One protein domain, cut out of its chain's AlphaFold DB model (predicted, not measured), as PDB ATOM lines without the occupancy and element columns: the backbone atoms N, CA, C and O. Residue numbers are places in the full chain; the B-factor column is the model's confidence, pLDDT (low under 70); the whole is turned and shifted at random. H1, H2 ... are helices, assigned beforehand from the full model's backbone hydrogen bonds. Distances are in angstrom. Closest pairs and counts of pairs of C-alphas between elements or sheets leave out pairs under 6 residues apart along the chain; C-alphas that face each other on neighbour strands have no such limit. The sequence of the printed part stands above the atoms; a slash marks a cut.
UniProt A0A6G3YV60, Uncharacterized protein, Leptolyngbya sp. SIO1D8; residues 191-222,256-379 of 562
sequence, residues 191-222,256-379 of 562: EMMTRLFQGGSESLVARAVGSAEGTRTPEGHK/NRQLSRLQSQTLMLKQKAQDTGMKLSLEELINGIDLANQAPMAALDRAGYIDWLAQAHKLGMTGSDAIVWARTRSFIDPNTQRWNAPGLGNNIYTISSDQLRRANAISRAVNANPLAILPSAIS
ATOM      1  N   GLU A 191     -34.367 -44.903 -33.356       90.44
ATOM      2  CA  GLU A 191     -33.698 -45.970 -34.100       90.44
ATOM      3  C   GLU A 191     -32.555 -46.604 -33.299       90.44
ATOM      4  O   GLU A 191     -32.483 -47.828 -33.201       90.44
ATOM      5  N   MET A 192     -31.695 -45.789 -32.680       90.19
ATOM      6  CA  MET A 192     -30.605 -46.301 -31.852       90.19
ATOM      7  C   MET A 192     -31.145 -47.118 -30.673       90.19
ATOM      8  O   MET A 192     -30.629 -48.196 -30.398       90.19
ATOM      9  N   MET A 193     -32.240 -46.670 -30.047       92.06
ATOM     10  CA  MET A 193     -32.915 -47.427 -28.984       92.06
ATOM     11  C   MET A 193     -33.389 -48.796 -29.447       92.06
ATOM     12  O   MET A 193     -33.142 -49.793 -28.773       92.06
ATOM     13  N   THR A 194     -34.044 -48.853 -30.605       93.88
ATOM     14  CA  THR A 194     -34.481 -50.120 -31.189       93.88
ATOM     15  C   THR A 194     -33.294 -51.053 -31.406       93.88
ATOM     16  O   THR A 194     -33.400 -52.236 -31.095       93.88
ATOM     17  N   ARG A 195     -32.145 -50.537 -31.862       93.38
ATOM     18  CA  ARG A 195     -30.937 -51.350 -32.068       93.38
ATOM     19  C   ARG A 195     -30.323 -51.884 -30.780       93.38
ATOM     20  O   ARG A 195     -29.893 -53.032 -30.770       93.38
ATOM     21  N   LEU A 196     -30.334 -51.112 -29.690       96.12
ATOM     22  CA  LEU A 196     -29.813 -51.571 -28.393       96.12
ATOM     23  C   LEU A 196     -30.486 -52.863 -27.909       96.12
ATOM     24  O   LEU A 196     -29.829 -53.695 -27.287       96.12
ATOM     25  N   PHE A 197     -31.768 -53.033 -28.236       96.94
ATOM     26  CA  PHE A 197     -32.582 -54.202 -27.894       96.94
ATOM     27  C   PHE A 197     -32.818 -55.159 -29.077       96.94
ATOM     28  O   PHE A 197     -33.471 -56.195 -28.921       96.94
ATOM     29  N   GLN A 198     -32.308 -54.840 -30.268       95.62
ATOM     30  CA  GLN A 198     -32.495 -55.661 -31.457       95.62
ATOM     31  C   GLN A 198     -31.775 -57.000 -31.290       95.62
ATOM     32  O   GLN A 198     -30.617 -57.042 -30.895       95.62
ATOM     33  N   GLY A 199     -32.464 -58.099 -31.608       95.69
ATOM     34  CA  GLY A 199     -31.950 -59.459 -31.405       95.69
ATOM     35  C   GLY A 199     -32.365 -60.097 -30.075       95.69
ATOM     36  O   GLY A 199     -31.987 -61.236 -29.816       95.69
ATOM     37  N   GLY A 200     -33.159 -59.410 -29.242       96.75
ATOM     38  CA  GLY A 200     -33.698 -59.979 -28.003       96.75
ATOM     39  C   GLY A 200     -32.582 -60.370 -27.035       96.75
ATOM     40  O   GLY A 200     -31.761 -59.526 -26.670       96.75
ATOM     41  N   SER A 201     -32.511 -61.649 -26.656       97.12
ATOM     42  CA  SER A 201     -31.418 -62.203 -25.843       97.12
ATOM     43  C   SER A 201     -30.030 -61.999 -26.458       97.12
ATOM     44  O   SER A 201     -29.042 -62.027 -25.740       97.12
ATOM     45  N   GLU A 202     -29.930 -61.764 -27.765       97.31
ATOM     46  CA  GLU A 202     -28.657 -61.521 -28.453       97.31
ATOM     47  C   GLU A 202     -28.362 -60.036 -28.694       97.31
ATOM     48  O   GLU A 202     -27.382 -59.698 -29.356       97.31
ATOM     49  N   SER A 203     -29.195 -59.147 -28.153       97.62
ATOM     50  CA  SER A 203     -29.020 -57.700 -28.265       97.62
ATOM     51  C   SER A 203     -27.798 -57.180 -27.511       97.62
ATOM     52  O   SER A 203     -27.292 -57.828 -26.591       97.62
ATOM     53  N   LEU A 204     -27.344 -55.969 -27.854       97.94
ATOM     54  CA  LEU A 204     -26.232 -55.323 -27.151       97.94
ATOM     55  C   LEU A 204     -26.525 -55.173 -25.654       97.94
ATOM     56  O   LEU A 204     -25.652 -55.450 -24.836       97.94
ATOM     57  N   VAL A 205     -27.756 -54.795 -25.292       98.38
ATOM     58  CA  VAL A 205     -28.180 -54.701 -23.886       98.38
ATOM     59  C   VAL A 205     -28.080 -56.057 -23.197       98.38
ATOM     60  O   VAL A 205     -27.513 -56.139 -22.112       98.38
ATOM     61  N   ALA A 206     -28.575 -57.127 -23.823       98.50
ATOM     62  CA  ALA A 206     -28.493 -58.463 -23.245       98.50
ATOM     63  C   ALA A 206     -27.038 -58.920 -23.055       98.50
ATOM     64  O   ALA A 206     -26.683 -59.420 -21.991       98.50
ATOM     65  N   ARG A 207     -26.158 -58.686 -24.033       98.56
ATOM     66  CA  ARG A 207     -24.729 -59.022 -23.916       98.56
ATOM     67  C   ARG A 207     -24.039 -58.224 -22.814       98.56
ATOM     68  O   ARG A 207     -23.340 -58.807 -21.992       98.56
ATOM     69  N   ALA A 208     -24.262 -56.912 -22.762       98.44
ATOM     70  CA  ALA A 208     -23.604 -56.040 -21.796       98.44
ATOM     71  C   ALA A 208     -24.093 -56.262 -20.359       98.44
ATOM     72  O   ALA A 208     -23.275 -56.442 -19.459       98.44
ATOM     73  N   VAL A 209     -25.411 -56.317 -20.148       98.62
ATOM     74  CA  VAL A 209     -25.990 -56.591 -18.824       98.62
ATOM     75  C   VAL A 209     -25.687 -58.029 -18.399       98.62
ATOM     76  O   VAL A 209     -25.260 -58.255 -17.274       98.62
ATOM     77  N   GLY A 210     -25.789 -59.004 -19.308       98.56
ATOM     78  CA  GLY A 210     -25.414 -60.392 -19.018       98.56
ATOM     79  C   GLY A 210     -23.940 -60.563 -18.644       98.56
ATOM     80  O   GLY A 210     -23.615 -61.342 -17.750       98.56
ATOM     81  N   SER A 211     -23.042 -59.803 -19.279       98.62
ATOM     82  CA  SER A 211     -21.623 -59.736 -18.902       98.62
ATOM     83  C   SER A 211     -21.443 -59.190 -17.477       98.62
ATOM     84  O   SER A 211     -20.669 -59.745 -16.697       98.62
ATOM     85  N   ALA A 212     -22.196 -58.154 -17.090       98.38
ATOM     86  CA  ALA A 212     -22.174 -57.613 -15.727       98.38
ATOM     87  C   ALA A 212     -22.731 -58.585 -14.671       98.38
ATOM     88  O   ALA A 212     -22.162 -58.697 -13.578       98.38
ATOM     89  N   GLU A 213     -23.792 -59.323 -15.005       97.94
ATOM     90  CA  GLU A 213     -24.338 -60.393 -14.157       97.94
ATOM     91  C   GLU A 213     -23.418 -61.623 -14.081       97.94
ATOM     92  O   GLU A 213     -23.485 -62.388 -13.123       97.94
ATOM     93  N   GLY A 214     -22.539 -61.824 -15.069       98.06
ATOM     94  CA  GLY A 214     -21.711 -63.029 -15.202       98.06
ATOM     95  C   GLY A 214     -22.432 -64.212 -15.864       98.06
ATOM     96  O   GLY A 214     -21.907 -65.327 -15.898       98.06
ATOM     97  N   THR A 215     -23.621 -63.989 -16.423       98.62
ATOM     98  CA  THR A 215     -24.397 -64.979 -17.194       98.62
ATOM     99  C   THR A 215     -23.952 -65.047 -18.657       98.62
ATOM    100  O   THR A 215     -24.311 -65.982 -19.377       98.62
ATOM    101  N   ARG A 216     -23.159 -64.068 -19.114       98.62
ATOM    102  CA  ARG A 216     -22.556 -64.034 -20.451       98.62
ATOM    103  C   ARG A 216     -21.082 -63.632 -20.413       98.62
ATOM    104  O   ARG A 216     -20.633 -62.978 -19.477       98.62
ATOM    105  N   THR A 217     -20.332 -64.004 -21.446       98.56
ATOM    106  CA  THR A 217     -19.014 -63.422 -21.738       98.56
ATOM    107  C   THR A 217     -19.177 -62.046 -22.402       98.56
ATOM    108  O   THR A 217     -20.267 -61.743 -22.902       98.56
ATOM    109  N   PRO A 218     -18.125 -61.208 -22.466       98.06
ATOM    110  CA  PRO A 218     -18.180 -59.925 -23.173       98.06
ATOM    111  C   PRO A 218     -18.605 -60.038 -24.648       98.06
ATOM    112  O   PRO A 218     -19.318 -59.177 -25.162       98.06
ATOM    113  N   GLU A 219     -18.239 -61.126 -25.323       97.62
ATOM    114  CA  GLU A 219     -18.601 -61.426 -26.719       97.62
ATOM    115  C   GLU A 219     -20.071 -61.861 -26.856       97.62
ATOM    116  O   GLU A 219     -20.626 -61.885 -27.955       97.62
ATOM    117  N   GLY A 220     -20.724 -62.174 -25.734       97.56
ATOM    118  CA  GLY A 220     -22.134 -62.529 -25.658       97.56
ATOM    119  C   GLY A 220     -22.417 -64.019 -25.492       97.56
ATOM    120  O   GLY A 220     -23.593 -64.388 -25.457       97.56
ATOM    121  N   HIS A 221     -21.402 -64.879 -25.363       98.31
ATOM    122  CA  HIS A 221     -21.614 -66.312 -25.146       98.31
ATOM    123  C   HIS A 221     -22.244 -66.568 -23.775       98.31
ATOM    124  O   HIS A 221     -21.837 -65.971 -22.785       98.31
ATOM    125  N   LYS A 222     -23.230 -67.467 -23.707       98.44
ATOM    126  CA  LYS A 222     -23.909 -67.859 -22.462       98.44
ATOM    127  C   LYS A 222     -22.949 -68.658 -21.568       98.44
ATOM    128  O   LYS A 222     -22.301 -69.586 -22.045       98.44
ATOM    129  N   ASN A 256     -37.050 -62.745 -22.304       98.12
ATOM    130  CA  ASN A 256     -38.123 -61.999 -22.964       98.12
ATOM    131  C   ASN A 256     -38.902 -61.118 -21.977       98.12
ATOM    132  O   ASN A 256     -39.161 -59.942 -22.254       98.12
ATOM    133  N   ARG A 257     -39.250 -61.668 -20.805       98.06
ATOM    134  CA  ARG A 257     -39.956 -60.926 -19.751       98.06
ATOM    135  C   ARG A 257     -39.105 -59.772 -19.226       98.06
ATOM    136  O   ARG A 257     -39.608 -58.656 -19.079       98.06
ATOM    137  N   GLN A 258     -37.823 -60.020 -18.972       98.31
ATOM    138  CA  GLN A 258     -36.943 -59.002 -18.413       98.31
ATOM    139  C   GLN A 258     -36.565 -57.923 -19.435       98.31
ATOM    140  O   GLN A 258     -36.568 -56.742 -19.093       98.31
ATOM    141  N   LEU A 259     -36.337 -58.276 -20.702       98.00
ATOM    142  CA  LEU A 259     -36.094 -57.312 -21.780       98.00
ATOM    143  C   LEU A 259     -37.268 -56.352 -21.959       98.00
ATOM    144  O   LEU A 259     -37.053 -55.146 -22.060       98.00
ATOM    145  N   SER A 260     -38.503 -56.860 -21.947       97.69
ATOM    146  CA  SER A 260     -39.702 -56.019 -22.046       97.69
ATOM    147  C   SER A 260     -39.772 -54.987 -20.911       97.69
ATOM    148  O   SER A 260     -40.043 -53.803 -21.141       97.69
ATOM    149  N   ARG A 261     -39.441 -55.406 -19.682       98.06
ATOM    150  CA  ARG A 261     -39.331 -54.505 -18.530       98.06
ATOM    151  C   ARG A 261     -38.218 -53.471 -18.723       98.06
ATOM    152  O   ARG A 261     -38.470 -52.276 -18.557       98.06
ATOM    153  N   LEU A 262     -37.016 -53.910 -19.097       97.81
ATOM    154  CA  LEU A 262     -35.853 -53.037 -19.263       97.81
ATOM    155  C   LEU A 262     -36.065 -51.994 -20.362       97.81
ATOM    156  O   LEU A 262     -35.670 -50.846 -20.179       97.81
ATOM    157  N   GLN A 263     -36.748 -52.334 -21.459       97.81
ATOM    158  CA  GLN A 263     -37.122 -51.371 -22.504       97.81
ATOM    159  C   GLN A 263     -37.930 -50.203 -21.931       97.81
ATOM    160  O   GLN A 263     -37.597 -49.041 -22.168       97.81
ATOM    161  N   SER A 264     -38.943 -50.501 -21.113       97.81
ATOM    162  CA  SER A 264     -39.770 -49.476 -20.465       97.81
ATOM    163  C   SER A 264     -38.956 -48.641 -19.469       97.81
ATOM    164  O   SER A 264     -39.065 -47.416 -19.440       97.81
ATOM    165  N   GLN A 265     -38.079 -49.281 -18.691       98.06
ATOM    166  CA  GLN A 265     -37.185 -48.588 -17.756       98.06
ATOM    167  C   GLN A 265     -36.160 -47.700 -18.463       98.06
ATOM    168  O   GLN A 265     -35.836 -46.620 -17.977       98.06
ATOM    169  N   THR A 266     -35.713 -48.097 -19.650       97.81
ATOM    170  CA  THR A 266     -34.779 -47.301 -20.447       97.81
ATOM    171  C   THR A 266     -35.423 -46.016 -20.951       97.81
ATOM    172  O   THR A 266     -34.778 -44.969 -20.964       97.81
ATOM    173  N   LEU A 267     -36.709 -46.056 -21.319       96.94
ATOM    174  CA  LEU A 267     -37.448 -44.842 -21.671       96.94
ATOM    175  C   LEU A 267     -37.533 -43.873 -20.484       96.94
ATOM    176  O   LEU A 267     -37.317 -42.679 -20.667       96.94
ATOM    177  N   MET A 268     -37.757 -44.382 -19.267       97.94
ATOM    178  CA  MET A 268     -37.767 -43.554 -18.053       97.94
ATOM    179  C   MET A 268     -36.393 -42.938 -17.750       97.94
ATOM    180  O   MET A 268     -36.320 -41.750 -17.448       97.94
ATOM    181  N   LEU A 269     -35.303 -43.706 -17.874       97.81
ATOM    182  CA  LEU A 269     -33.937 -43.184 -17.708       97.81
ATOM    183  C   LEU A 269     -33.643 -42.051 -18.693       97.81
ATOM    184  O   LEU A 269     -33.092 -41.020 -18.310       97.81
ATOM    185  N   LYS A 270     -34.048 -42.217 -19.956       96.44
ATOM    186  CA  LYS A 270     -33.888 -41.178 -20.976       96.44
ATOM    187  C   LYS A 270     -34.704 -39.935 -20.677       96.44
ATOM    188  O   LYS A 270     -34.168 -38.845 -20.824       96.44
ATOM    189  N   GLN A 271     -35.961 -40.098 -20.267       96.94
ATOM    190  CA  GLN A 271     -36.803 -38.964 -19.901       96.94
ATOM    191  C   GLN A 271     -36.153 -38.169 -18.765       96.94
ATOM    192  O   GLN A 271     -35.959 -36.971 -18.902       96.94
ATOM    193  N   LYS A 272     -35.678 -38.845 -17.710       97.56
ATOM    194  CA  LYS A 272     -34.947 -38.186 -16.617       97.56
ATOM    195  C   LYS A 272     -33.684 -37.461 -17.087       97.56
ATOM    196  O   LYS A 272     -33.390 -36.363 -16.621       97.56
ATOM    197  N   ALA A 273     -32.919 -38.060 -18.000       97.25
ATOM    198  CA  ALA A 273     -31.732 -37.408 -18.551       97.25
ATOM    199  C   ALA A 273     -32.112 -36.153 -19.350       97.25
ATOM    200  O   ALA A 273     -31.472 -35.117 -19.216       97.25
ATOM    201  N   GLN A 274     -33.198 -36.211 -20.122       96.06
ATOM    202  CA  GLN A 274     -33.728 -35.055 -20.846       96.06
ATOM    203  C   GLN A 274     -34.220 -33.957 -19.899       96.06
ATOM    204  O   GLN A 274     -33.889 -32.793 -20.115       96.06
ATOM    205  N   ASP A 275     -34.941 -34.321 -18.838       96.38
ATOM    206  CA  ASP A 275     -35.455 -33.385 -17.830       96.38
ATOM    207  C   ASP A 275     -34.319 -32.661 -17.089       96.38
ATOM    208  O   ASP A 275     -34.463 -31.508 -16.695       96.38
ATOM    209  N   THR A 276     -33.160 -33.312 -16.952       95.94
ATOM    210  CA  THR A 276     -31.936 -32.737 -16.362       95.94
ATOM    211  C   THR A 276     -31.025 -32.052 -17.389       95.94
ATOM    212  O   THR A 276     -29.926 -31.618 -17.048       95.94
ATOM    213  N   GLY A 277     -31.449 -31.946 -18.654       95.88
ATOM    214  CA  GLY A 277     -30.662 -31.347 -19.737       95.88
ATOM    215  C   GLY A 277     -29.412 -32.147 -20.122       95.88
ATOM    216  O   GLY A 277     -28.546 -31.640 -20.836       95.88
ATOM    217  N   MET A 278     -29.301 -33.392 -19.664       95.75
ATOM    218  CA  MET A 278     -28.171 -34.263 -19.937       95.75
ATOM    219  C   MET A 278     -28.350 -35.046 -21.231       95.75
ATOM    220  O   MET A 278     -29.421 -35.563 -21.560       95.75
ATOM    221  N   LYS A 279     -27.236 -35.218 -21.935       95.69
ATOM    222  CA  LYS A 279     -27.110 -36.198 -23.007       95.69
ATOM    223  C   LYS A 279     -26.242 -37.327 -22.486       95.69
ATOM    224  O   LYS A 279     -25.102 -37.080 -22.116       95.69
ATOM    225  N   LEU A 280     -26.796 -38.532 -22.445       95.94
ATOM    226  CA  LEU A 280     -26.053 -39.692 -21.969       95.94
ATOM    227  C   LEU A 280     -25.063 -40.162 -23.040       95.94
ATOM    228  O   LEU A 280     -25.358 -40.092 -24.234       95.94
ATOM    229  N   SER A 281     -23.915 -40.670 -22.612       96.06
ATOM    230  CA  SER A 281     -23.071 -41.528 -23.443       96.06
ATOM    231  C   SER A 281     -23.618 -42.964 -23.483       96.06
ATOM    232  O   SER A 281     -24.529 -43.335 -22.732       96.06
ATOM    233  N   LEU A 282     -23.106 -43.796 -24.404       95.56
ATOM    234  CA  LEU A 282     -23.672 -45.141 -24.611       95.56
ATOM    235  C   LEU A 282     -23.413 -46.005 -23.385       95.56
ATOM    236  O   LEU A 282     -24.281 -46.757 -22.943       95.56
ATOM    237  N   GLU A 283     -22.219 -45.849 -22.835       96.94
ATOM    238  CA  GLU A 283     -21.787 -46.526 -21.632       96.94
ATOM    239  C   GLU A 283     -22.587 -46.058 -20.413       96.94
ATOM    240  O   GLU A 283     -23.042 -46.902 -19.642       96.94
ATOM    241  N   GLU A 284     -22.862 -44.755 -20.278       98.25
ATOM    242  CA  GLU A 284     -23.734 -44.228 -19.219       98.25
ATOM    243  C   GLU A 284     -25.151 -44.797 -19.306       98.25
ATOM    244  O   GLU A 284     -25.706 -45.203 -18.282       98.25
ATOM    245  N   LEU A 285     -25.730 -44.857 -20.512       98.00
ATOM    246  CA  LEU A 285     -27.070 -45.399 -20.722       98.00
ATOM    247  C   LEU A 285     -27.124 -46.889 -20.372       98.00
ATOM    248  O   LEU A 285     -28.000 -47.294 -19.611       98.00
ATOM    249  N   ILE A 286     -26.194 -47.707 -20.879       98.31
ATOM    250  CA  ILE A 286     -26.172 -49.152 -20.591       98.31
ATOM    251  C   ILE A 286     -25.921 -49.413 -19.101       98.31
ATOM    252  O   ILE A 286     -26.558 -50.296 -18.528       98.31
ATOM    253  N   ASN A 287     -25.072 -48.620 -18.443       98.75
ATOM    254  CA  ASN A 287     -24.895 -48.698 -16.993       98.75
ATOM    255  C   ASN A 287     -26.177 -48.351 -16.226       98.75
ATOM    256  O   ASN A 287     -26.512 -49.037 -15.262       98.75
ATOM    257  N   GLY A 288     -26.936 -47.350 -16.675       98.62
ATOM    258  CA  GLY A 288     -28.254 -47.060 -16.112       98.62
ATOM    259  C   GLY A 288     -29.239 -48.222 -16.280       98.62
ATOM    260  O   GLY A 288     -29.962 -48.552 -15.342       98.62
ATOM    261  N   ILE A 289     -29.248 -48.876 -17.449       98.62
ATOM    262  CA  ILE A 289     -30.095 -50.053 -17.727       98.62
ATOM    263  C   ILE A 289     -29.714 -51.226 -16.817       98.62
ATOM    264  O   ILE A 289     -30.590 -51.847 -16.219       98.62
ATOM    265  N   ASP A 290     -28.418 -51.511 -16.680       98.81
ATOM    266  CA  ASP A 290     -27.910 -52.545 -15.777       98.81
ATOM    267  C   ASP A 290     -28.287 -52.262 -14.317       98.81
ATOM    268  O   ASP A 290     -28.786 -53.145 -13.621       98.81
ATOM    269  N   LEU A 291     -28.134 -51.019 -13.852       98.56
ATOM    270  CA  LEU A 291     -28.552 -50.664 -12.500       98.56
ATOM    271  C   LEU A 291     -30.075 -50.784 -12.329       98.56
ATOM    272  O   LEU A 291     -30.535 -51.197 -11.269       98.56
ATOM    273  N   ALA A 292     -30.872 -50.491 -13.362       98.50
ATOM    274  CA  ALA A 292     -32.319 -50.710 -13.331       98.50
ATOM    275  C   ALA A 292     -32.699 -52.203 -13.283       98.50
ATOM    276  O   ALA A 292     -33.762 -52.528 -12.745       98.50
ATOM    277  N   ASN A 293     -31.837 -53.090 -13.798       98.38
ATOM    278  CA  ASN A 293     -31.937 -54.541 -13.623       98.38
ATOM    279  C   ASN A 293     -31.631 -54.946 -12.174       98.38
ATOM    280  O   ASN A 293     -32.435 -55.634 -11.548       98.38
ATOM    281  N   GLN A 294     -30.497 -54.478 -11.645       96.81
ATOM    282  CA  GLN A 294     -29.969 -54.845 -10.326       96.81
ATOM    283  C   GLN A 294     -30.814 -54.280  -9.172       96.81
ATOM    284  O   GLN A 294     -31.159 -54.986  -8.227       96.81
ATOM    285  N   ALA A 295     -31.125 -52.987  -9.230       97.50
ATOM    286  CA  ALA A 295     -31.781 -52.229  -8.174       97.50
ATOM    287  C   ALA A 295     -32.656 -51.117  -8.789       97.50
ATOM    288  O   ALA A 295     -32.246 -49.954  -8.838       97.50
ATOM    289  N   PRO A 296     -33.892 -51.435  -9.228       97.69
ATOM    290  CA  PRO A 296     -34.776 -50.482  -9.902       97.69
ATOM    291  C   PRO A 296     -34.952 -49.144  -9.174       97.69
ATOM    292  O   PRO A 296     -35.028 -48.112  -9.831       97.69
ATOM    293  N   MET A 297     -34.999 -49.146  -7.835       97.25
ATOM    294  CA  MET A 297     -35.107 -47.912  -7.047       97.25
ATOM    295  C   MET A 297     -33.847 -47.045  -7.150       97.25
ATOM    296  O   MET A 297     -33.967 -45.854  -7.399       97.25
ATOM    297  N   ALA A 298     -32.652 -47.632  -7.055       98.12
ATOM    298  CA  ALA A 298     -31.398 -46.890  -7.208       98.12
ATOM    299  C   ALA A 298     -31.292 -46.241  -8.602       98.12
ATOM    300  O   ALA A 298     -30.812 -45.123  -8.753       98.12
ATOM    301  N   ALA A 299     -31.790 -46.909  -9.645       98.31
ATOM    302  CA  ALA A 299     -31.769 -46.352 -10.994       98.31
ATOM    303  C   ALA A 299     -32.861 -45.295 -11.251       98.31
ATOM    304  O   ALA A 299     -32.597 -44.290 -11.912       98.31
ATOM    305  N   LEU A 300     -34.090 -45.529 -10.775       98.12
ATOM    306  CA  LEU A 300     -35.293 -44.829 -11.250       98.12
ATOM    307  C   LEU A 300     -35.993 -43.959 -10.202       98.12
ATOM    308  O   LEU A 300     -36.849 -43.162 -10.587       98.12
ATOM    309  N   ASP A 301     -35.678 -44.079  -8.914       96.44
ATOM    310  CA  ASP A 301     -36.278 -43.229  -7.877       96.44
ATOM    311  C   ASP A 301     -35.721 -41.793  -7.946       96.44
ATOM    312  O   ASP A 301     -34.867 -41.474  -8.779       96.44
ATOM    313  N   ARG A 302     -36.245 -40.890  -7.120       92.69
ATOM    314  CA  ARG A 302     -35.668 -39.558  -6.893       92.69
ATOM    315  C   ARG A 302     -34.274 -39.685  -6.266       92.69
ATOM    316  O   ARG A 302     -34.080 -40.525  -5.392       92.69
ATOM    317  N   ALA A 303     -33.335 -38.838  -6.677       95.56
ATOM    318  CA  ALA A 303     -31.910 -39.035  -6.389       95.56
ATOM    319  C   ALA A 303     -31.405 -40.399  -6.900       95.56
ATOM    320  O   ALA A 303     -30.626 -41.083  -6.236       95.56
ATOM    321  N   GLY A 304     -31.901 -40.805  -8.070       97.62
ATOM    322  CA  GLY A 304     -31.478 -42.024  -8.745       97.62
ATOM    323  C   GLY A 304     -30.204 -41.808  -9.561       97.62
ATOM    324  O   GLY A 304     -29.589 -40.741  -9.533       97.62
ATOM    325  N   TYR A 305     -29.827 -42.812 -10.346       98.62
ATOM    326  CA  TYR A 305     -28.602 -42.796 -11.153       98.62
ATOM    327  C   TYR A 305     -28.404 -41.554 -12.008       98.62
ATOM    328  O   TYR A 305     -27.321 -40.980 -11.998       98.62
ATOM    329  N   ILE A 306     -29.444 -41.115 -12.712       98.56
ATOM    330  CA  ILE A 306     -29.362 -39.932 -13.572       98.56
ATOM    331  C   ILE A 306     -29.084 -38.666 -12.748       98.56
ATOM    332  O   ILE A 306     -28.253 -37.854 -13.141       98.56
ATOM    333  N   ASP A 307     -29.699 -38.525 -11.573       98.00
ATOM    334  CA  ASP A 307     -29.495 -37.360 -10.707       98.00
ATOM    335  C   ASP A 307     -28.051 -37.323 -10.173       98.00
ATOM    336  O   ASP A 307     -27.387 -36.283 -10.187       98.00
ATOM    337  N   TRP A 308     -27.519 -38.480  -9.764       98.38
ATOM    338  CA  TRP A 308     -26.127 -38.586  -9.328       98.38
ATOM    339  C   TRP A 308     -25.131 -38.439 -10.475       98.38
ATOM    340  O   TRP A 308     -24.068 -37.857 -10.278       98.38
ATOM    341  N   LEU A 309     -25.455 -38.910 -11.676       98.56
ATOM    342  CA  LEU A 309     -24.603 -38.721 -12.846       98.56
ATOM    343  C   LEU A 309     -24.509 -37.237 -13.220       98.56
ATOM    344  O   LEU A 309     -23.409 -36.737 -13.449       98.56
ATOM    345  N   ALA A 310     -25.624 -36.501 -13.159       98.06
ATOM    346  CA  ALA A 310     -25.621 -35.048 -13.320       98.06
ATOM    347  C   ALA A 310     -24.707 -34.370 -12.297       98.06
ATOM    348  O   ALA A 310     -23.924 -33.483 -12.642       98.06
ATOM    349  N   GLN A 311     -24.766 -34.809 -11.037       97.88
ATOM    350  CA  GLN A 311     -23.892 -34.291  -9.991       97.88
ATOM    351  C   GLN A 311     -22.415 -34.624 -10.247       97.88
ATOM    352  O   GLN A 311     -21.563 -33.765 -10.028       97.88
ATOM    353  N   ALA A 312     -22.102 -35.826 -10.734       98.19
ATOM    354  CA  ALA A 312     -20.743 -36.214 -11.105       98.19
ATOM    355  C   ALA A 312     -20.193 -35.308 -12.221       98.19
ATOM    356  O   ALA A 312     -19.089 -34.777 -12.098       98.19
ATOM    357  N   HIS A 313     -20.993 -35.044 -13.258       97.75
ATOM    358  CA  HIS A 313     -20.612 -34.146 -14.352       97.75
ATOM    359  C   HIS A 313     -20.414 -32.701 -13.872       97.75
ATOM    360  O   HIS A 313     -19.443 -32.056 -14.259       97.75
ATOM    361  N   LYS A 314     -21.269 -32.201 -12.966       97.38
ATOM    362  CA  LYS A 314     -21.079 -30.887 -12.318       97.38
ATOM    363  C   LYS A 314     -19.760 -30.803 -11.534       97.38
ATOM    364  O   LYS A 314     -19.211 -29.716 -11.394       97.38
ATOM    365  N   LEU A 315     -19.248 -31.931 -11.038       97.31
ATOM    366  CA  LEU A 315     -17.947 -32.037 -10.365       97.31
ATOM    367  C   LEU A 315     -16.771 -32.245 -11.340       97.31
ATOM    368  O   LEU A 315     -15.651 -32.475 -10.893       97.31
ATOM    369  N   GLY A 316     -17.005 -32.187 -12.655       97.50
ATOM    370  CA  GLY A 316     -15.982 -32.404 -13.682       97.50
ATOM    371  C   GLY A 316     -15.585 -33.869 -13.876       97.50
ATOM    372  O   GLY A 316     -14.614 -34.145 -14.578       97.50
ATOM    373  N   MET A 317     -16.310 -34.817 -13.273       97.75
ATOM    374  CA  MET A 317     -16.087 -36.243 -13.513       97.75
ATOM    375  C   MET A 317     -16.616 -36.620 -14.895       97.75
ATOM    376  O   MET A 317     -17.663 -36.136 -15.323       97.75
ATOM    377  N   THR A 318     -15.920 -37.528 -15.574       96.38
ATOM    378  CA  THR A 318     -16.310 -38.039 -16.894       96.38
ATOM    379  C   THR A 318     -16.057 -39.546 -16.980       96.38
ATOM    380  O   THR A 318     -15.414 -40.126 -16.101       96.38
ATOM    381  N   GLY A 319     -16.585 -40.196 -18.021       95.50
ATOM    382  CA  GLY A 319     -16.289 -41.596 -18.341       95.50
ATOM    383  C   GLY A 319     -16.608 -42.580 -17.209       95.50
ATOM    384  O   GLY A 319     -17.632 -42.468 -16.533       95.50
ATOM    385  N   SER A 320     -15.721 -43.558 -17.000       97.00
ATOM    386  CA  SER A 320     -15.898 -44.614 -15.995       97.00
ATOM    387  C   SER A 320     -16.027 -44.076 -14.573       97.00
ATOM    388  O   SER A 320     -16.805 -44.620 -13.789       97.00
ATOM    389  N   ASP A 321     -15.310 -43.003 -14.240       97.75
ATOM    390  CA  ASP A 321     -15.289 -42.456 -12.882       97.75
ATOM    391  C   ASP A 321     -16.640 -41.836 -12.525       97.75
ATOM    392  O   ASP A 321     -17.194 -42.129 -11.462       97.75
ATOM    393  N   ALA A 322     -17.225 -41.059 -13.446       98.38
ATOM    394  CA  ALA A 322     -18.570 -40.512 -13.278       98.38
ATOM    395  C   ALA A 322     -19.617 -41.626 -13.132       98.38
ATOM    396  O   ALA A 322     -20.459 -41.574 -12.232       98.38
ATOM    397  N   ILE A 323     -19.527 -42.663 -13.972       98.56
ATOM    398  CA  ILE A 323     -20.439 -43.811 -13.951       98.56
ATOM    399  C   ILE A 323     -20.365 -44.542 -12.609       98.56
ATOM    400  O   ILE A 323     -21.391 -44.736 -11.957       98.56
ATOM    401  N   VAL A 324     -19.172 -44.949 -12.169       98.50
ATOM    402  CA  VAL A 324     -19.002 -45.724 -10.929       98.50
ATOM    403  C   VAL A 324     -19.404 -44.897  -9.715       98.50
ATOM    404  O   VAL A 324     -20.090 -45.410  -8.822       98.50
ATOM    405  N   TRP A 325     -19.046 -43.611  -9.693       98.56
ATOM    406  CA  TRP A 325     -19.449 -42.699  -8.631       98.56
ATOM    407  C   TRP A 325     -20.974 -42.575  -8.553       98.56
ATOM    408  O   TRP A 325     -21.552 -42.780  -7.481       98.56
ATOM    409  N   ALA A 326     -21.638 -42.335  -9.686       98.62
ATOM    410  CA  ALA A 326     -23.088 -42.186  -9.748       98.62
ATOM    411  C   ALA A 326     -23.821 -43.478  -9.366       98.62
ATOM    412  O   ALA A 326     -24.727 -43.454  -8.530       98.62
ATOM    413  N   ARG A 327     -23.392 -44.626  -9.904       98.56
ATOM    414  CA  ARG A 327     -23.945 -45.946  -9.562       98.56
ATOM    415  C   ARG A 327     -23.815 -46.257  -8.077       98.56
ATOM    416  O   ARG A 327     -24.768 -46.725  -7.466       98.56
ATOM    417  N   THR A 328     -22.659 -45.964  -7.485       98.62
ATOM    418  CA  THR A 328     -22.428 -46.166  -6.050       98.62
ATOM    419  C   THR A 328     -23.383 -45.297  -5.241       98.62
ATOM    420  O   THR A 328     -24.134 -45.813  -4.420       98.62
ATOM    421  N   ARG A 329     -23.411 -43.984  -5.509       98.31
ATOM    422  CA  ARG A 329     -24.236 -42.994  -4.791       98.31
ATOM    423  C   ARG A 329     -25.738 -43.238  -4.903       98.31
ATOM    424  O   ARG A 329     -26.464 -42.918  -3.971       98.31
ATOM    425  N   SER A 330     -26.181 -43.873  -5.981       98.50
ATOM    426  CA  SER A 330     -27.581 -44.248  -6.205       98.50
ATOM    427  C   SER A 330     -28.152 -45.194  -5.146       98.50
ATOM    428  O   SER A 330     -29.366 -45.314  -5.015       98.50
ATOM    429  N   PHE A 331     -27.297 -45.861  -4.367       98.31
ATOM    430  CA  PHE A 331     -27.723 -46.670  -3.226       98.31
ATOM    431  C   PHE A 331     -27.947 -45.859  -1.941       98.31
ATOM    432  O   PHE A 331     -28.262 -46.449  -0.911       98.31
ATOM    433  N   ILE A 332     -27.780 -44.533  -1.948       97.94
ATOM    434  CA  ILE A 332     -28.174 -43.685  -0.817       97.94
ATOM    435  C   ILE A 332     -29.690 -43.510  -0.858       97.94
ATOM    436  O   ILE A 332     -30.229 -42.945  -1.804       97.94
ATOM    437  N   ASP A 333     -30.383 -43.949   0.191       96.88
ATOM    438  CA  ASP A 333     -31.809 -43.668   0.336       96.88
ATOM    439  C   ASP A 333     -32.010 -42.163   0.600       96.88
ATOM    440  O   ASP A 333     -31.520 -41.652   1.615       96.88
ATOM    441  N   PRO A 334     -32.749 -41.439  -0.263       95.38
ATOM    442  CA  PRO A 334     -32.919 -39.994  -0.142       95.38
ATOM    443  C   PRO A 334     -33.646 -39.572   1.143       95.38
ATOM    444  O   PRO A 334     -33.483 -38.439   1.594       95.38
ATOM    445  N   ASN A 335     -34.442 -40.455   1.755       95.75
ATOM    446  CA  ASN A 335     -35.144 -40.158   3.004       95.75
ATOM    447  C   ASN A 335     -34.230 -40.274   4.219       95.75
ATOM    448  O   ASN A 335     -34.278 -39.444   5.125       95.75
ATOM    449  N   THR A 336     -33.450 -41.351   4.268       96.50
ATOM    450  CA  THR A 336     -32.682 -41.717   5.463       96.50
ATOM    451  C   THR A 336     -31.233 -41.283   5.380       96.50
ATOM    452  O   THR A 336     -30.557 -41.274   6.410       96.50
ATOM    453  N   GLN A 337     -30.765 -40.897   4.188       96.44
ATOM    454  CA  GLN A 337     -29.407 -40.424   3.952       96.44
ATOM    455  C   GLN A 337     -28.361 -41.489   4.352       96.44
ATOM    456  O   GLN A 337     -27.269 -41.190   4.840       96.44
ATOM    457  N   ARG A 338     -28.727 -42.765   4.163       96.62
ATOM    458  CA  ARG A 338     -27.940 -43.966   4.483       96.62
ATOM    459  C   ARG A 338     -27.842 -44.876   3.264       96.62
ATOM    460  O   ARG A 338     -28.726 -44.869   2.411       96.62
ATOM    461  N   TRP A 339     -26.797 -45.701   3.221       97.31
ATOM    462  CA  TRP A 339     -26.680 -46.766   2.227       97.31
ATOM    463  C   TRP A 339     -27.799 -47.798   2.389       97.31
ATOM    464  O   TRP A 339     -28.032 -48.304   3.489       97.31
ATOM    465  N   ASN A 340     -28.446 -48.127   1.277       96.62
ATOM    466  CA  ASN A 340     -29.512 -49.109   1.159       96.62
ATOM    467  C   ASN A 340     -29.182 -50.112   0.039       96.62
ATOM    468  O   ASN A 340     -29.770 -50.114  -1.039       96.62
ATOM    469  N   ALA A 341     -28.191 -50.953   0.315       95.88
ATOM    470  CA  ALA A 341     -27.727 -52.054  -0.518       95.88
ATOM    471  C   ALA A 341     -27.444 -53.289   0.364       95.88
ATOM    472  O   ALA A 341     -26.281 -53.656   0.566       95.88
ATOM    473  N   PRO A 342     -28.475 -53.933   0.945       93.81
ATOM    474  CA  PRO A 342     -28.280 -54.992   1.937       93.81
ATOM    475  C   PRO A 342     -27.509 -56.196   1.381       93.81
ATOM    476  O   PRO A 342     -26.629 -56.715   2.063       93.81
ATOM    477  N   GLY A 343     -27.755 -56.576   0.121       91.56
ATOM    478  CA  GLY A 343     -27.006 -57.638  -0.569       91.56
ATOM    479  C   GLY A 343     -25.528 -57.307  -0.818       91.56
ATOM    480  O   GLY A 343     -24.735 -58.203  -1.076       91.56
ATOM    481  N   LEU A 344     -25.148 -56.033  -0.685       94.25
ATOM    482  CA  LEU A 344     -23.774 -55.542  -0.784       94.25
ATOM    483  C   LEU A 344     -23.239 -55.081   0.583       94.25
ATOM    484  O   LEU A 344     -22.222 -54.403   0.648       94.25
ATOM    485  N   GLY A 345     -23.915 -55.402   1.690       95.25
ATOM    486  CA  GLY A 345     -23.448 -55.094   3.044       95.25
ATOM    487  C   GLY A 345     -23.617 -53.639   3.502       95.25
ATOM    488  O   GLY A 345     -23.039 -53.276   4.523       95.25
ATOM    489  N   ASN A 346     -24.400 -52.812   2.793       95.94
ATOM    490  CA  ASN A 346     -24.668 -51.403   3.143       95.94
ATOM    491  C   ASN A 346     -23.404 -50.553   3.395       95.94
ATOM    492  O   ASN A 346     -23.435 -49.617   4.191       95.94
ATOM    493  N   ASN A 347     -22.291 -50.874   2.739       95.94
ATOM    494  CA  ASN A 347     -21.008 -50.209   2.935       95.94
ATOM    495  C   ASN A 347     -20.496 -49.664   1.599       95.94
ATOM    496  O   ASN A 347     -20.491 -50.376   0.597       95.94
ATOM    497  N   ILE A 348     -20.031 -48.413   1.595       96.69
ATOM    498  CA  ILE A 348     -19.486 -47.755   0.407       96.69
ATOM    499  C   ILE A 348     -18.414 -48.595  -0.299       96.69
ATOM    500  O   ILE A 348     -18.437 -48.649  -1.520       96.69
ATOM    501  N   TYR A 349     -17.526 -49.283   0.431       97.31
ATOM    502  CA  TYR A 349     -16.415 -50.031  -0.174       97.31
ATOM    503  C   TYR A 349     -16.881 -51.255  -0.969       97.31
ATOM    504  O   TYR A 349     -16.396 -51.520  -2.066       97.31
ATOM    505  N   THR A 350     -17.827 -52.017  -0.424       97.25
ATOM    506  CA  THR A 350     -18.365 -53.212  -1.085       97.25
ATOM    507  C   THR A 350     -19.323 -52.835  -2.208       97.25
ATOM    508  O   THR A 350     -19.315 -53.485  -3.251       97.25
ATOM    509  N   ILE A 351     -20.092 -51.754  -2.034       97.69
ATOM    510  CA  ILE A 351     -20.938 -51.199  -3.095       97.69
ATOM    511  C   ILE A 351     -20.058 -50.730  -4.256       97.69
ATOM    512  O   ILE A 351     -20.241 -51.201  -5.373       97.69
ATOM    513  N   SER A 352     -19.076 -49.859  -4.012       97.88
ATOM    514  CA  SER A 352     -18.234 -49.307  -5.079       97.88
ATOM    515  C   SER A 352     -17.435 -50.385  -5.810       97.88
ATOM    516  O   SER A 352     -17.348 -50.342  -7.035       97.88
ATOM    517  N   SER A 353     -16.921 -51.390  -5.093       98.00
ATOM    518  CA  SER A 353     -16.218 -52.525  -5.696       98.00
ATOM    519  C   SER A 353     -17.110 -53.328  -6.653       98.00
ATOM    520  O   SER A 353     -16.689 -53.610  -7.780       98.00
ATOM    521  N   ASP A 354     -18.356 -53.646  -6.269       97.94
ATOM    522  CA  ASP A 354     -19.294 -54.330  -7.172       97.94
ATOM    523  C   ASP A 354     -19.689 -53.441  -8.360       97.94
ATOM    524  O   ASP A 354     -19.667 -53.895  -9.505       97.94
ATOM    525  N   GLN A 355     -19.986 -52.160  -8.122       98.38
ATOM    526  CA  GLN A 355     -20.374 -51.246  -9.198       98.38
ATOM    527  C   GLN A 355     -19.239 -51.035 -10.213       98.38
ATOM    528  O   GLN A 355     -19.501 -51.029 -11.415       98.38
ATOM    529  N   LEU A 356     -17.982 -50.959  -9.761       98.25
ATOM    530  CA  LEU A 356     -16.802 -50.926 -10.629       98.25
ATOM    531  C   LEU A 356     -16.667 -52.212 -11.456       98.25
ATOM    532  O   LEU A 356     -16.465 -52.149 -12.668       98.25
ATOM    533  N   ARG A 357     -16.820 -53.388 -10.830       98.38
ATOM    534  CA  ARG A 357     -16.789 -54.684 -11.533       98.38
ATOM    535  C   ARG A 357     -17.825 -54.726 -12.661       98.38
ATOM    536  O   ARG A 357     -17.493 -55.145 -13.772       98.38
ATOM    537  N   ARG A 358     -19.060 -54.295 -12.386       98.56
ATOM    538  CA  ARG A 358     -20.165 -54.287 -13.362       98.56
ATOM    539  C   ARG A 358     -19.927 -53.283 -14.488       98.56
ATOM    540  O   ARG A 358     -20.048 -53.661 -15.652       98.56
ATOM    541  N   ALA A 359     -19.502 -52.061 -14.167       98.56
ATOM    542  CA  ALA A 359     -19.153 -51.051 -15.168       98.56
ATOM    543  C   ALA A 359     -18.039 -51.545 -16.110       98.56
ATOM    544  O   ALA A 359     -18.185 -51.479 -17.329       98.56
ATOM    545  N   ASN A 360     -16.984 -52.165 -15.568       98.44
ATOM    546  CA  ASN A 360     -15.904 -52.752 -16.368       98.44
ATOM    547  C   ASN A 360     -16.387 -53.910 -17.260       98.44
ATOM    548  O   ASN A 360     -15.927 -54.072 -18.393       98.44
ATOM    549  N   ALA A 361     -17.310 -54.743 -16.773       98.44
ATOM    550  CA  ALA A 361     -17.895 -55.826 -17.561       98.44
ATOM    551  C   ALA A 361     -18.753 -55.308 -18.728       98.44
ATOM    552  O   ALA A 361     -18.674 -55.863 -19.829       98.44
ATOM    553  N   ILE A 362     -19.502 -54.224 -18.508       98.50
ATOM    554  CA  ILE A 362     -20.257 -53.512 -19.548       98.50
ATOM    555  C   ILE A 362     -19.303 -52.922 -20.579       98.50
ATOM    556  O   ILE A 362     -19.480 -53.176 -21.766       98.50
ATOM    557  N   SER A 363     -18.269 -52.201 -20.137       97.94
ATOM    558  CA  SER A 363     -17.279 -51.580 -21.021       97.94
ATOM    559  C   SER A 363     -16.653 -52.608 -21.970       97.94
ATOM    560  O   SER A 363     -16.662 -52.447 -23.191       97.94
ATOM    561  N   ARG A 364     -16.211 -53.752 -21.424       98.06
ATOM    562  CA  ARG A 364     -15.675 -54.867 -22.221       98.06
ATOM    563  C   ARG A 364     -16.688 -55.405 -23.230       98.06
ATOM    564  O   ARG A 364     -16.318 -55.647 -24.374       98.06
ATOM    565  N   ALA A 365     -17.948 -55.574 -22.834       97.62
ATOM    566  CA  ALA A 365     -18.983 -56.079 -23.731       97.62
ATOM    567  C   ALA A 365     -19.332 -55.081 -24.847       97.62
ATOM    568  O   ALA A 365     -19.487 -55.480 -25.997       97.62
ATOM    569  N   VAL A 366     -19.412 -53.785 -24.545       96.62
ATOM    570  CA  VAL A 366     -19.632 -52.736 -25.554       96.62
ATOM    571  C   VAL A 366     -18.485 -52.729 -26.568       96.62
ATOM    572  O   VAL A 366     -18.733 -52.758 -27.773       96.62
ATOM    573  N   ASN A 367     -17.240 -52.802 -26.090       96.56
ATOM    574  CA  ASN A 367     -16.047 -52.830 -26.938       96.56
ATOM    575  C   ASN A 367     -15.926 -54.112 -27.778       96.56
ATOM    576  O   ASN A 367     -15.449 -54.055 -28.909       96.56
ATOM    577  N   ALA A 368     -16.387 -55.257 -27.267       96.94
ATOM    578  CA  ALA A 368     -16.417 -56.519 -28.008       96.94
ATOM    579  C   ALA A 368     -17.511 -56.565 -29.094       96.94
ATOM    580  O   ALA A 368     -17.485 -57.436 -29.963       96.94
ATOM    581  N   ASN A 369     -18.473 -55.632 -29.076       95.75
ATOM    582  CA  ASN A 369     -19.633 -55.628 -29.970       95.75
ATOM    583  C   ASN A 369     -19.799 -54.303 -30.751       95.75
ATOM    584  O   ASN A 369     -20.904 -53.751 -30.796       95.75
ATOM    585  N   PRO A 370     -18.758 -53.794 -31.443       90.06
ATOM    586  CA  PRO A 370     -18.796 -52.472 -32.077       90.06
ATOM    587  C   PRO A 370     -19.820 -52.386 -33.219       90.06
ATOM    588  O   PRO A 370     -20.421 -51.338 -33.455       90.06
ATOM    589  N   LEU A 371     -20.076 -53.504 -33.912       84.25
ATOM    590  CA  LEU A 371     -21.028 -53.565 -35.027       84.25
ATOM    591  C   LEU A 371     -22.473 -53.296 -34.597       84.25
ATOM    592  O   LEU A 371     -23.261 -52.815 -35.407       84.25
ATOM    593  N   ALA A 372     -22.820 -53.555 -33.333       82.06
ATOM    594  CA  ALA A 372     -24.159 -53.280 -32.817       82.06
ATOM    595  C   ALA A 372     -24.467 -51.772 -32.744       82.06
ATOM    596  O   ALA A 372     -25.630 -51.375 -32.670       82.06
ATOM    597  N   ILE A 373     -23.429 -50.931 -32.784       79.31
ATOM    598  CA  ILE A 373     -23.518 -49.478 -32.616       79.31
ATOM    599  C   ILE A 373     -23.551 -48.765 -33.979       79.31
ATOM    600  O   ILE A 373     -24.024 -47.631 -34.081       79.31
ATOM    601  N   LEU A 374     -23.109 -49.420 -35.059       79.69
ATOM    602  CA  LEU A 374     -23.003 -48.781 -36.369       79.69
ATOM    603  C   LEU A 374     -24.384 -48.439 -36.974       79.69
ATOM    604  O   LEU A 374     -25.315 -49.249 -36.917       79.69
ATOM    605  N   PRO A 375     -24.542 -47.252 -37.597       74.56
ATOM    606  CA  PRO A 375     -25.685 -46.911 -38.440       74.56
ATOM    607  C   PRO A 375     -25.970 -47.997 -39.484       74.56
ATOM    608  O   PRO A 375     -25.090 -48.349 -40.265       74.56
ATOM    609  N   SER A 376     -27.217 -48.470 -39.583       66.81
ATOM    610  CA  SER A 376     -27.641 -49.449 -40.596       66.81
ATOM    611  C   SER A 376     -27.380 -48.966 -42.026       66.81
ATOM    612  O   SER A 376     -27.192 -49.785 -42.925       66.81
ATOM    613  N   ALA A 377     -27.338 -47.646 -42.239       65.75
ATOM    614  CA  ALA A 377     -26.940 -47.040 -43.507       65.75
ATOM    615  C   ALA A 377     -25.486 -47.377 -43.886       65.75
ATOM    616  O   ALA A 377     -25.208 -47.673 -45.045       65.75
ATOM    617  N   ILE A 378     -24.580 -47.415 -42.903       62.25
ATOM    618  CA  ILE A 378     -23.178 -47.783 -43.114       62.25
ATOM    619  C   ILE A 378     -23.066 -49.296 -43.297       62.25
ATOM    620  O   ILE A 378     -22.416 -49.729 -44.236       62.25
ATOM    621  N   SER A 379     -23.779 -50.112 -42.511       59.22
ATOM    622  CA  SER A 379     -23.732 -51.576 -42.674       59.22
ATOM    623  C   SER A 379     -24.161 -52.039 -44.070       59.22
ATOM    624  O   SER A 379     -23.552 -52.955 -44.618       59.22
TER     625      SER A 379
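Overview. This is residues 191 to 222 and 256 to 379 of the 562 residues of an uncharacterized protein of Leptolyngbya sp. SIO1D8 (UniProt A0A6G3YV60). Helices cluster round one core helix, H4, with the long helices H3 and H8 on opposite sides of it and H2, H5, H6 and H7 filling in round it, mostly crossed. H1 lies at the rim, and the loop 330 to 347 and little H9 lie at opposite ends of the longest axis. The printed part has 156 residues with nine named helices, H1 to H9 in order, and no named strand: all helix. It is compact, with a radius of gyration of the C-alphas of 14.9 A and spans of 48 by 33 by 29 A.

Along the chain. H1 is residues 191 to 196, from C-alpha 191 at (-33.698, -45.970, -34.100). H2 is 204 to 213, H3 256 to 275 (29.2 A), H4 282 to 294 (18.4 A), H5 296 to 300, H6 305 to 314, H7 319 to 329 and H8 348 to 368 (29.9 A). H9, 376 to 379, ends at C-alpha 379, (-23.732, -51.576, -42.674).

Arrangement. The hub H4 touches six helices. Its closest C-alphas are Ile 289 to Thr 266 of H3, 6.1 A, at a steep tilt of 56 degrees; Asn 287 to Ala 359 of H8, 6.5 A; Asp 290 to Val 209 of H2, 5.4 A; Glu 284 to Ile 323 of H7, 6.2 A; Ala 292 to Ala 299 of H5, 5.0 A. H4 and H6 only just touch, with 3 pairs of C-alphas within 8 A, Gly 288 and Tyr 305 closest at 6.5 A. H7 and H8 form a hairpin at 38 degrees, Thr 328 and Ser 352 closest at 5.3 A. H1 and H2 only just touch, with 3 pairs, only at the corner, Leu 196 and Leu 204 closest at 5.3 A. H9 is apart from H8. In H1 to H8 every O i to N i+4 pair is within hydrogen-bond range; H9 is too short for one.

Size, cuts and confidence. The C-alphas farthest apart, Thr 336 and Ser 379, are 49.9 A apart. Residues 223 to 255 are not printed; C-alphas 222 and 256 are 15.4 A apart across the cut. The link H7 to H8 is long. Residues 376 to 379 have pLDDT under 70.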